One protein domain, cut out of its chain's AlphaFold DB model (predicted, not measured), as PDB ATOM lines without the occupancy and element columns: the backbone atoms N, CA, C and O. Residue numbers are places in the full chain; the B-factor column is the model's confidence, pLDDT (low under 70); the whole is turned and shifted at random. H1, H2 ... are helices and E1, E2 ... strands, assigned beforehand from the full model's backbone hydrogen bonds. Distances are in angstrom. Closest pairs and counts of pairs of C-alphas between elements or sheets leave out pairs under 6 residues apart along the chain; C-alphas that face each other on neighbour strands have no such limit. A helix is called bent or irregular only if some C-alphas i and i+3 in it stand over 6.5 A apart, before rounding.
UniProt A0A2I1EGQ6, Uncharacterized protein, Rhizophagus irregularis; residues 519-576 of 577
ATOM      1  N   LEU A 519       9.659 -64.594  99.696       89.31
ATOM      2  CA  LEU A 519       9.970 -63.176  99.879       89.31
ATOM      3  C   LEU A 519       9.734 -62.397  98.582       89.31
ATOM      4  O   LEU A 519       9.041 -61.379  98.599       89.31
ATOM      5  N   ASN A 520      10.254 -62.901  97.461       88.38
ATOM      6  CA  ASN A 520      10.063 -62.277  96.153       88.38
ATOM      7  C   ASN A 520       8.603 -62.358  95.681       88.38
ATOM      8  O   ASN A 520       8.090 -61.400  95.092       88.38
ATOM      9  N   ILE A 521       7.893 -63.446  96.006       90.12
ATOM     10  CA  ILE A 521       6.443 -63.556  95.788       90.12
ATOM     11  C   ILE A 521       5.709 -62.434  96.526       90.12
ATOM     12  O   ILE A 521       4.914 -61.719  95.916       90.12
ATOM     13  N   LEU A 522       5.987 -62.234  97.817       90.81
ATOM     14  CA  LEU A 522       5.333 -61.193  98.611       90.81
ATOM     15  C   LEU A 522       5.667 -59.787  98.096       90.81
ATOM     16  O   LEU A 522       4.758 -58.974  97.929       90.81
ATOM     17  N   GLN A 523       6.938 -59.504  97.791       90.69
ATOM     18  CA  GLN A 523       7.357 -58.208  97.240       90.69
ATOM     19  C   GLN A 523       6.655 -57.884  95.919       90.69
ATOM     20  O   GLN A 523       6.241 -56.745  95.706       90.69
ATOM     21  N   THR A 524       6.489 -58.886  95.054       91.38
ATOM     22  CA  THR A 524       5.788 -58.732  93.775       91.38
ATOM     23  C   THR A 524       4.291 -58.545  94.001       91.38
ATOM     24  O   THR A 524       3.697 -57.617  93.458       91.38
ATOM     25  N   ALA A 525       3.671 -59.372  94.846       91.44
ATOM     26  CA  ALA A 525       2.235 -59.324  95.101       91.44
ATOM     27  C   ALA A 525       1.787 -57.975  95.687       91.44
ATOM     28  O   ALA A 525       0.773 -57.431  95.253       91.44
ATOM     29  N   ILE A 526       2.560 -57.389  96.609       90.69
ATOM     30  CA  ILE A 526       2.230 -56.098  97.242       90.69
ATOM     31  C   ILE A 526       2.118 -54.959  96.214       90.69
ATOM     32  O   ILE A 526       1.330 -54.033  96.402       90.69
ATOM     33  N   GLN A 527       2.836 -55.029  95.089       90.56
ATOM     34  CA  GLN A 527       2.758 -54.010  94.029       90.56
ATOM     35  C   GLN A 527       1.400 -53.990  93.309       90.56
ATOM     36  O   GLN A 527       1.040 -52.979  92.711       90.56
ATOM     37  N   PHE A 528       0.636 -55.083  93.396       91.81
ATOM     38  CA  PHE A 528      -0.675 -55.254  92.760       91.81
ATOM     39  C   PHE A 528      -1.849 -55.018  93.719       91.81
ATOM     40  O   PHE A 528      -3.004 -55.310  93.381       91.81
ATOM     41  N   PHE A 529      -1.567 -54.504  94.918       90.75
ATOM     42  CA  PHE A 529      -2.592 -54.146  95.890       90.75
ATOM     43  C   PHE A 529      -3.465 -53.007  95.359       90.75
ATOM     44  O   PHE A 529      -2.980 -52.027  94.787       90.75
ATOM     45  N   ASP A 530      -4.768 -53.138  95.579       87.44
ATOM     46  CA  ASP A 530      -5.751 -52.128  95.211       87.44
ATOM     47  C   ASP A 530      -5.648 -50.923  96.161       87.44
ATOM     48  O   ASP A 530      -6.050 -50.977  97.328       87.44
ATOM     49  N   LYS A 531      -5.047 -49.833  95.670       85.56
ATOM     50  CA  LYS A 531      -4.776 -48.630  96.472       85.56
ATOM     51  C   LYS A 531      -6.054 -47.931  96.926       85.56
ATOM     52  O   LYS A 531      -6.047 -47.312  97.990       85.56
ATOM     53  N   ASP A 532      -7.133 -48.038  96.156       84.19
ATOM     54  CA  ASP A 532      -8.405 -47.402  96.489       84.19
ATOM     55  C   ASP A 532      -9.077 -48.124  97.657       84.19
ATOM     56  O   ASP A 532      -9.639 -47.484  98.539       84.19
ATOM     57  N   ILE A 533      -8.951 -49.447  97.739       83.06
ATOM     58  CA  ILE A 533      -9.494 -50.213  98.871       83.06
ATOM     59  C   ILE A 533      -8.683 -50.012 100.141       83.06
ATOM     60  O   ILE A 533      -9.252 -49.927 101.227       83.06
ATOM     61  N   ILE A 534      -7.361 -49.908 100.026       82.94
ATOM     62  CA  ILE A 534      -6.502 -49.653 101.185       82.94
ATOM     63  C   ILE A 534      -6.734 -48.236 101.718       82.94
ATOM     64  O   ILE A 534      -6.789 -48.048 102.932       82.94
ATOM     65  N   SER A 535      -6.888 -47.245 100.835       77.31
ATOM     66  CA  SER A 535      -7.117 -45.853 101.240       77.31
ATOM     67  C   SER A 535      -8.523 -45.622 101.800       77.31
ATOM     68  O   SER A 535      -8.668 -44.903 102.786       77.31
ATOM     69  N   ASN A 536      -9.535 -46.283 101.233       72.94
ATOM     70  CA  ASN A 536     -10.926 -46.213 101.688       72.94
ATOM     71  C   ASN A 536     -11.286 -47.310 102.696       72.94
ATOM     72  O   ASN A 536     -12.471 -47.551 102.939       72.94
ATOM     73  N   ALA A 537     -10.293 -47.999 103.265       71.00
ATOM     74  CA  ALA A 537     -10.532 -49.048 104.239       71.00
ATOM     75  C   ALA A 537     -11.381 -48.495 105.385       71.00
ATOM     76  O   ALA A 537     -11.034 -47.514 106.029       71.00
ATOM     77  N   VAL A 538     -12.521 -49.124 105.631       62.72
ATOM     78  CA  VAL A 538     -13.497 -48.629 106.612       62.72
ATOM     79  C   VAL A 538     -13.084 -49.006 108.030       62.72
ATOM     80  O   VAL A 538     -13.367 -48.295 108.993       62.72
ATOM     81  N   ASN A 539     -12.412 -50.147 108.150       64.69
ATOM     82  CA  ASN A 539     -11.998 -50.704 109.418       64.69
ATOM     83  C   ASN A 539     -10.517 -50.414 109.637       64.69
ATOM     84  O   ASN A 539      -9.661 -50.910 108.902       64.69
ATOM     85  N   PHE A 540     -10.225 -49.680 110.706       65.06
ATOM     86  CA  PHE A 540      -8.864 -49.376 111.115       65.06
ATOM     87  C   PHE A 540      -8.477 -50.110 112.401       65.06
ATOM     88  O   PHE A 540      -9.318 -50.415 113.256       65.06
ATOM     89  N   ALA A 541      -7.191 -50.425 112.512       60.25
ATOM     90  CA  ALA A 541      -6.539 -50.758 113.763       60.25
ATOM     91  C   ALA A 541      -6.000 -49.463 114.390       60.25
ATOM     92  O   ALA A 541      -5.301 -48.684 113.738       60.25
ATOM     93  N   ASN A 542      -6.341 -49.246 115.660       55.25
ATOM     94  CA  ASN A 542      -5.910 -48.086 116.437       55.25
ATOM     95  C   ASN A 542      -4.724 -48.465 117.333       55.25
ATOM     96  O   ASN A 542      -4.569 -49.626 117.704       55.25
ATOM     97  N   ASN A 543      -3.932 -47.470 117.740       55.03
ATOM     98  CA  ASN A 543      -2.794 -47.623 118.661       55.03
ATOM     99  C   ASN A 543      -1.635 -48.477 118.118       55.03
ATOM    100  O   ASN A 543      -0.938 -49.144 118.884       55.03
ATOM    101  N   LEU A 544      -1.402 -48.434 116.807       56.53
ATOM    102  CA  LEU A 544      -0.224 -49.051 116.204       56.53
ATOM    103  C   LEU A 544       1.020 -48.172 116.403       56.53
ATOM    104  O   LEU A 544       0.946 -46.939 116.377       56.53
ATOM    105  N   TYR A 545       2.162 -48.833 116.591       54.78
ATOM    106  CA  TYR A 545       3.484 -48.213 116.579       54.78
ATOM    107  C   TYR A 545       4.132 -48.472 115.221       54.78
ATOM    108  O   TYR A 545       4.462 -49.611 114.895       54.78
ATOM    109  N   THR A 546       4.340 -47.419 114.440       50.12
ATOM    110  CA  THR A 546       5.091 -47.466 113.183       50.12
ATOM    111  C   THR A 546       6.289 -46.523 113.303       50.12
ATOM    112  O   THR A 546       6.166 -45.299 113.264       50.12
ATOM    113  N   GLY A 547       7.480 -47.088 113.518       64.12
ATOM    114  CA  GLY A 547       8.691 -46.299 113.768       64.12
ATOM    115  C   GLY A 547       8.624 -45.507 115.085       64.12
ATOM    116  O   GLY A 547       8.398 -46.088 116.143       64.12
ATOM    117  N   SER A 548       8.848 -44.187 115.029       54.28
ATOM    118  CA  SER A 548       8.897 -43.284 116.196       54.28
ATOM    119  C   SER A 548       7.577 -42.565 116.517       54.28
ATOM    120  O   SER A 548       7.528 -41.791 117.475       54.28
ATOM    121  N   GLN A 549       6.504 -42.796 115.750       52.19
ATOM    122  CA  GLN A 549       5.209 -42.139 115.954       52.19
ATOM    123  C   GLN A 549       4.201 -43.062 116.651       52.19
ATOM    124  O   GLN A 549       4.047 -44.235 116.314       52.19
ATOM    125  N   LYS A 550       3.517 -42.504 117.656       52.06
ATOM    126  CA  LYS A 550       2.477 -43.155 118.464       52.06
ATOM    127  C   LYS A 550       1.095 -42.824 117.887       52.06
ATOM    128  O   LYS A 550       0.881 -41.689 117.478       52.06
ATOM    129  N   ASN A 551       0.156 -43.769 117.951       56.75
ATOM    130  CA  ASN A 551      -1.266 -43.593 117.601       56.75
ATOM    131  C   ASN A 551      -1.566 -43.366 116.106       56.75
ATOM    132  O   ASN A 551      -2.454 -42.583 115.770       56.75
ATOM    133  N   MET A 552      -0.875 -44.066 115.203       59.34
ATOM    134  CA  MET A 552      -1.304 -44.106 113.802       59.34
ATOM    135  C   MET A 552      -2.484 -45.065 113.598       59.34
ATOM    136  O   MET A 552      -2.587 -46.108 114.248       59.34
ATOM    137  N   CYS A 553      -3.371 -44.669 112.684       62.88
ATOM    138  CA  CYS A 553      -4.534 -45.416 112.226       62.88
ATOM    139  C   CYS A 553      -4.139 -46.130 110.926       62.88
ATOM    140  O   CYS A 553      -3.799 -45.457 109.953       62.88
ATOM    141  N   ALA A 554      -4.130 -47.463 110.907       69.00
ATOM    142  CA  ALA A 554      -3.846 -48.234 109.693       69.00
ATOM    143  C   ALA A 554      -5.047 -49.115 109.337       69.00
ATOM    144  O   ALA A 554      -5.747 -49.560 110.254       69.00
ATOM    145  N   PRO A 555      -5.301 -49.382 108.043       76.31
ATOM    146  CA  PRO A 555      -6.261 -50.396 107.631       76.31
ATOM    147  C   PRO A 555      -6.041 -51.690 108.414       76.31
ATOM    148  O   PRO A 555      -4.904 -52.065 108.712       76.31
ATOM    149  N   ARG A 556      -7.123 -52.371 108.790       75.94
ATOM    150  CA  ARG A 556      -6.993 -53.645 109.504       75.94
ATOM    151  C   ARG A 556      -6.223 -54.668 108.678       75.94
ATOM    152  O   ARG A 556      -6.312 -54.696 107.452       75.94
ATOM    153  N   GLU A 557      -5.543 -55.567 109.381       80.94
ATOM    154  CA  GLU A 557      -4.807 -56.693 108.795       80.94
ATOM    155  C   GLU A 557      -5.657 -57.500 107.802       80.94
ATOM    156  O   GLU A 557      -5.161 -57.917 106.758       80.94
ATOM    157  N   SER A 558      -6.959 -57.639 108.073       82.19
ATOM    158  CA  SER A 558      -7.908 -58.324 107.195       82.19
ATOM    159  C   SER A 558      -7.973 -57.740 105.780       82.19
ATOM    160  O   SER A 558      -8.116 -58.499 104.824       82.19
ATOM    161  N   VAL A 559      -7.814 -56.420 105.622       84.19
ATOM    162  CA  VAL A 559      -7.826 -55.745 104.313       84.19
ATOM    163  C   VAL A 559      -6.609 -56.172 103.494       84.19
ATOM    164  O   VAL A 559      -6.743 -56.598 102.348       84.19
ATOM    165  N   TYR A 560      -5.425 -56.142 104.108       87.69
ATOM    166  CA  TYR A 560      -4.185 -56.581 103.466       87.69
ATOM    167  C   TYR A 560      -4.193 -58.083 103.166       87.69
ATOM    168  O   TYR A 560      -3.794 -58.496 102.081       87.69
ATOM    169  N   SER A 561      -4.679 -58.897 104.109       86.56
ATOM    170  CA  SER A 561      -4.801 -60.349 103.954       86.56
ATOM    171  C   SER A 561      -5.718 -60.722 102.786       86.56
ATOM    172  O   SER A 561      -5.349 -61.551 101.953       86.56
ATOM    173  N   THR A 562      -6.873 -60.061 102.674       88.38
ATOM    174  CA  THR A 562      -7.845 -60.300 101.596       88.38
ATOM    175  C   THR A 562      -7.275 -59.913 100.231       88.38
ATOM    176  O   THR A 562      -7.419 -60.666  99.264       88.38
ATOM    177  N   GLU A 563      -6.576 -58.774 100.137       90.44
ATOM    178  CA  GLU A 563      -5.923 -58.351  98.892       90.44
ATOM    179  C   GLU A 563      -4.790 -59.285  98.479       90.44
ATOM    180  O   GLU A 563      -4.701 -59.677  97.312       90.44
ATOM    181  N   LEU A 564      -3.959 -59.697  99.436       91.06
ATOM    182  CA  LEU A 564      -2.905 -60.665  99.180       91.06
ATOM    183  C   LEU A 564      -3.493 -61.988  98.674       91.06
ATOM    184  O   LEU A 564      -3.036 -62.509  97.661       91.06
ATOM    185  N   ASN A 565      -4.547 -62.495  99.319       89.81
ATOM    186  CA  ASN A 565      -5.224 -63.729  98.921       89.81
ATOM    187  C   ASN A 565      -5.745 -63.651  97.475       89.81
ATOM    188  O   ASN A 565      -5.418 -64.510  96.656       89.81
ATOM    189  N   ARG A 566      -6.459 -62.574  97.116       92.06
ATOM    190  CA  ARG A 566      -6.939 -62.328  95.743       92.06
ATOM    191  C   ARG A 566      -5.819 -62.458  94.708       92.06
ATOM    192  O   ARG A 566      -6.000 -63.106  93.674       92.06
ATOM    193  N   ILE A 567      -4.682 -61.818  94.976       92.25
ATOM    194  CA  ILE A 567      -3.544 -61.773  94.054       92.25
ATOM    195  C   ILE A 567      -2.882 -63.141  93.956       92.25
ATOM    196  O   ILE A 567      -2.659 -63.620  92.846       92.25
ATOM    197  N   LEU A 568      -2.623 -63.795  95.091       90.88
ATOM    198  CA  LEU A 568      -1.991 -65.113  95.122       90.88
ATOM    199  C   LEU A 568      -2.863 -66.183  94.458       90.88
ATOM    200  O   LEU A 568      -2.335 -67.012  93.729       90.88
ATOM    201  N   VAL A 569      -4.188 -66.152  94.621       88.38
ATOM    202  CA  VAL A 569      -5.080 -67.095  93.925       88.38
ATOM    203  C   VAL A 569      -5.035 -66.878  92.409       88.38
ATOM    204  O   VAL A 569      -4.917 -67.836  91.646       88.38
ATOM    205  N   ASN A 570      -5.092 -65.629  91.941       88.19
ATOM    206  CA  ASN A 570      -5.011 -65.352  90.505       88.19
ATOM    207  C   ASN A 570      -3.624 -65.652  89.915       88.19
ATOM    208  O   ASN A 570      -3.541 -66.068  88.762       88.19
ATOM    209  N   TRP A 571      -2.556 -65.461  90.690       89.00
ATOM    210  CA  TRP A 571      -1.184 -65.629  90.219       89.00
ATOM    211  C   TRP A 571      -0.675 -67.067  90.343       89.00
ATOM    212  O   TRP A 571      -0.214 -67.628  89.359       89.00
ATOM    213  N   LEU A 572      -0.797 -67.682  91.520       83.94
ATOM    214  CA  LEU A 572      -0.218 -68.996  91.820       83.94
ATOM    215  C   LEU A 572      -1.146 -70.163  91.483       83.94
ATOM    216  O   LEU A 572      -0.677 -71.258  91.219       83.94
ATOM    217  N   ILE A 573      -2.467 -69.974  91.542       72.75
ATOM    218  CA  ILE A 573      -3.413 -71.090  91.364       72.75
ATOM    219  C   ILE A 573      -3.946 -71.132  89.931       72.75
ATOM    220  O   ILE A 573      -4.126 -72.209  89.376       72.75
ATOM    221  N   LYS A 574      -4.206 -69.969  89.319       66.25
ATOM    222  CA  LYS A 574      -4.815 -69.905  87.978       66.25
ATOM    223  C   LYS A 574      -3.823 -69.804  86.821       66.25
ATOM    224  O   LYS A 574      -4.198 -70.169  85.713       66.25
ATOM    225  N   LYS A 575      -2.601 -69.299  87.041       57.53
ATOM    226  CA  LYS A 575      -1.558 -69.238  85.994       57.53
ATOM    227  C   LYS A 575      -0.562 -70.396  86.051       57.53
ATOM    228  O   LYS A 575       0.127 -70.624  85.067       57.53
ATOM    229  N   SER A 576      -0.511 -71.127  87.162       48.00
ATOM    230  CA  SER A 576       0.303 -72.341  87.329       48.00
ATOM    231  C   SER A 576      -0.491 -73.631  87.071       48.00
ATOM    232  O   SER A 576      -0.054 -74.700  87.490       48.00
TER     233      SER A 576
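AT A GLANCE: This is residues 519 to 576 of the 577 residues of an uncharacterized protein of Rhizophagus irregularis (UniProt A0A2I1EGQ6). Picture one long helix, H3, with a two-stranded hairpin, E1 and E2, beyond its first end, helix and hairpin together making the long axis; of two shorter helices, H1 sticks out from the side of H3, meeting residues 564 to 568 of H3 near its own last residues, with Ala 525 closest, and the five-residue H2 lies near the place where the hairpin passes into H3. The printed part has 58 residues, with three named helices and two named strands in the order H1, H2, E1, E2, H3, a mixed class of helices and strands. The sheet has the order E1 - E2 and is antiparallel. The whole is loose, with a radius of gyration of the C-alphas of 13.5 A, and elongated, spanning 43 by 24 by 15 A.

IN THESE COORDINATES: Find C-alpha 519 at (9.970, -63.176, 99.879); from there H1 runs through residues 519 to 526, 10.8 A from first to last C-alpha. Look next at residues 531 to 535 for H2, 6.0 A long. E1 begins at C-alpha 540, at (-8.864, -49.376, 111.115), and covers residues 540 to 546 in 14.2 A. E2 follows at residues 549 to 555, 16.4 A long. H3, residues 557 to 573, is the longest helix at 22.7 A and ends at C-alpha 573, at (-3.413, -71.090, 91.364). H3 is neither bent nor irregular, but only just: C-alphas 570 and 573 are 6.0 A apart.

HOW THE PARTS SIT: Start at H1, which touches H3 at residues 564 to 568 of H3 alone. Their closest C-alphas, those of Ala 525 and Ile 567, are 6.4 A apart. The two lines are only just about perpendicular, at 71 degrees. H1 is apart from H2, E1 and E2. Move on to H2, which only just touches H3, with 3 pairs of C-alphas within 8 A, at residues 559 to 560 of H3 alone; the closest C-alphas are those of Ile 534 and Val 559, 7.0 A apart. The C-alphas of Ile 534 and Pro 555, the closest of H2 and E2, are 6.5 A apart. E1 and E2 form a hairpin of antiparallel neighbours, with 141 degrees between their directions. Look for N 541 and O 554 at 2.8 A, and N 554 and O 541 at 3.3 A, within hydrogen-bond range. In H1, H2 and H3 every O i to N i+4 pair is within hydrogen-bond range.

THE WHOLE: The C-alphas farthest apart are those of Lys 550 and Ser 576, at 42.7 A. The printed part has no cut, and its four links are tight. In the B-factor column you will find a mean pLDDT of 76.5 for the printed part of this model, with values under 70 at residues 538 to 554 and 574 to 576.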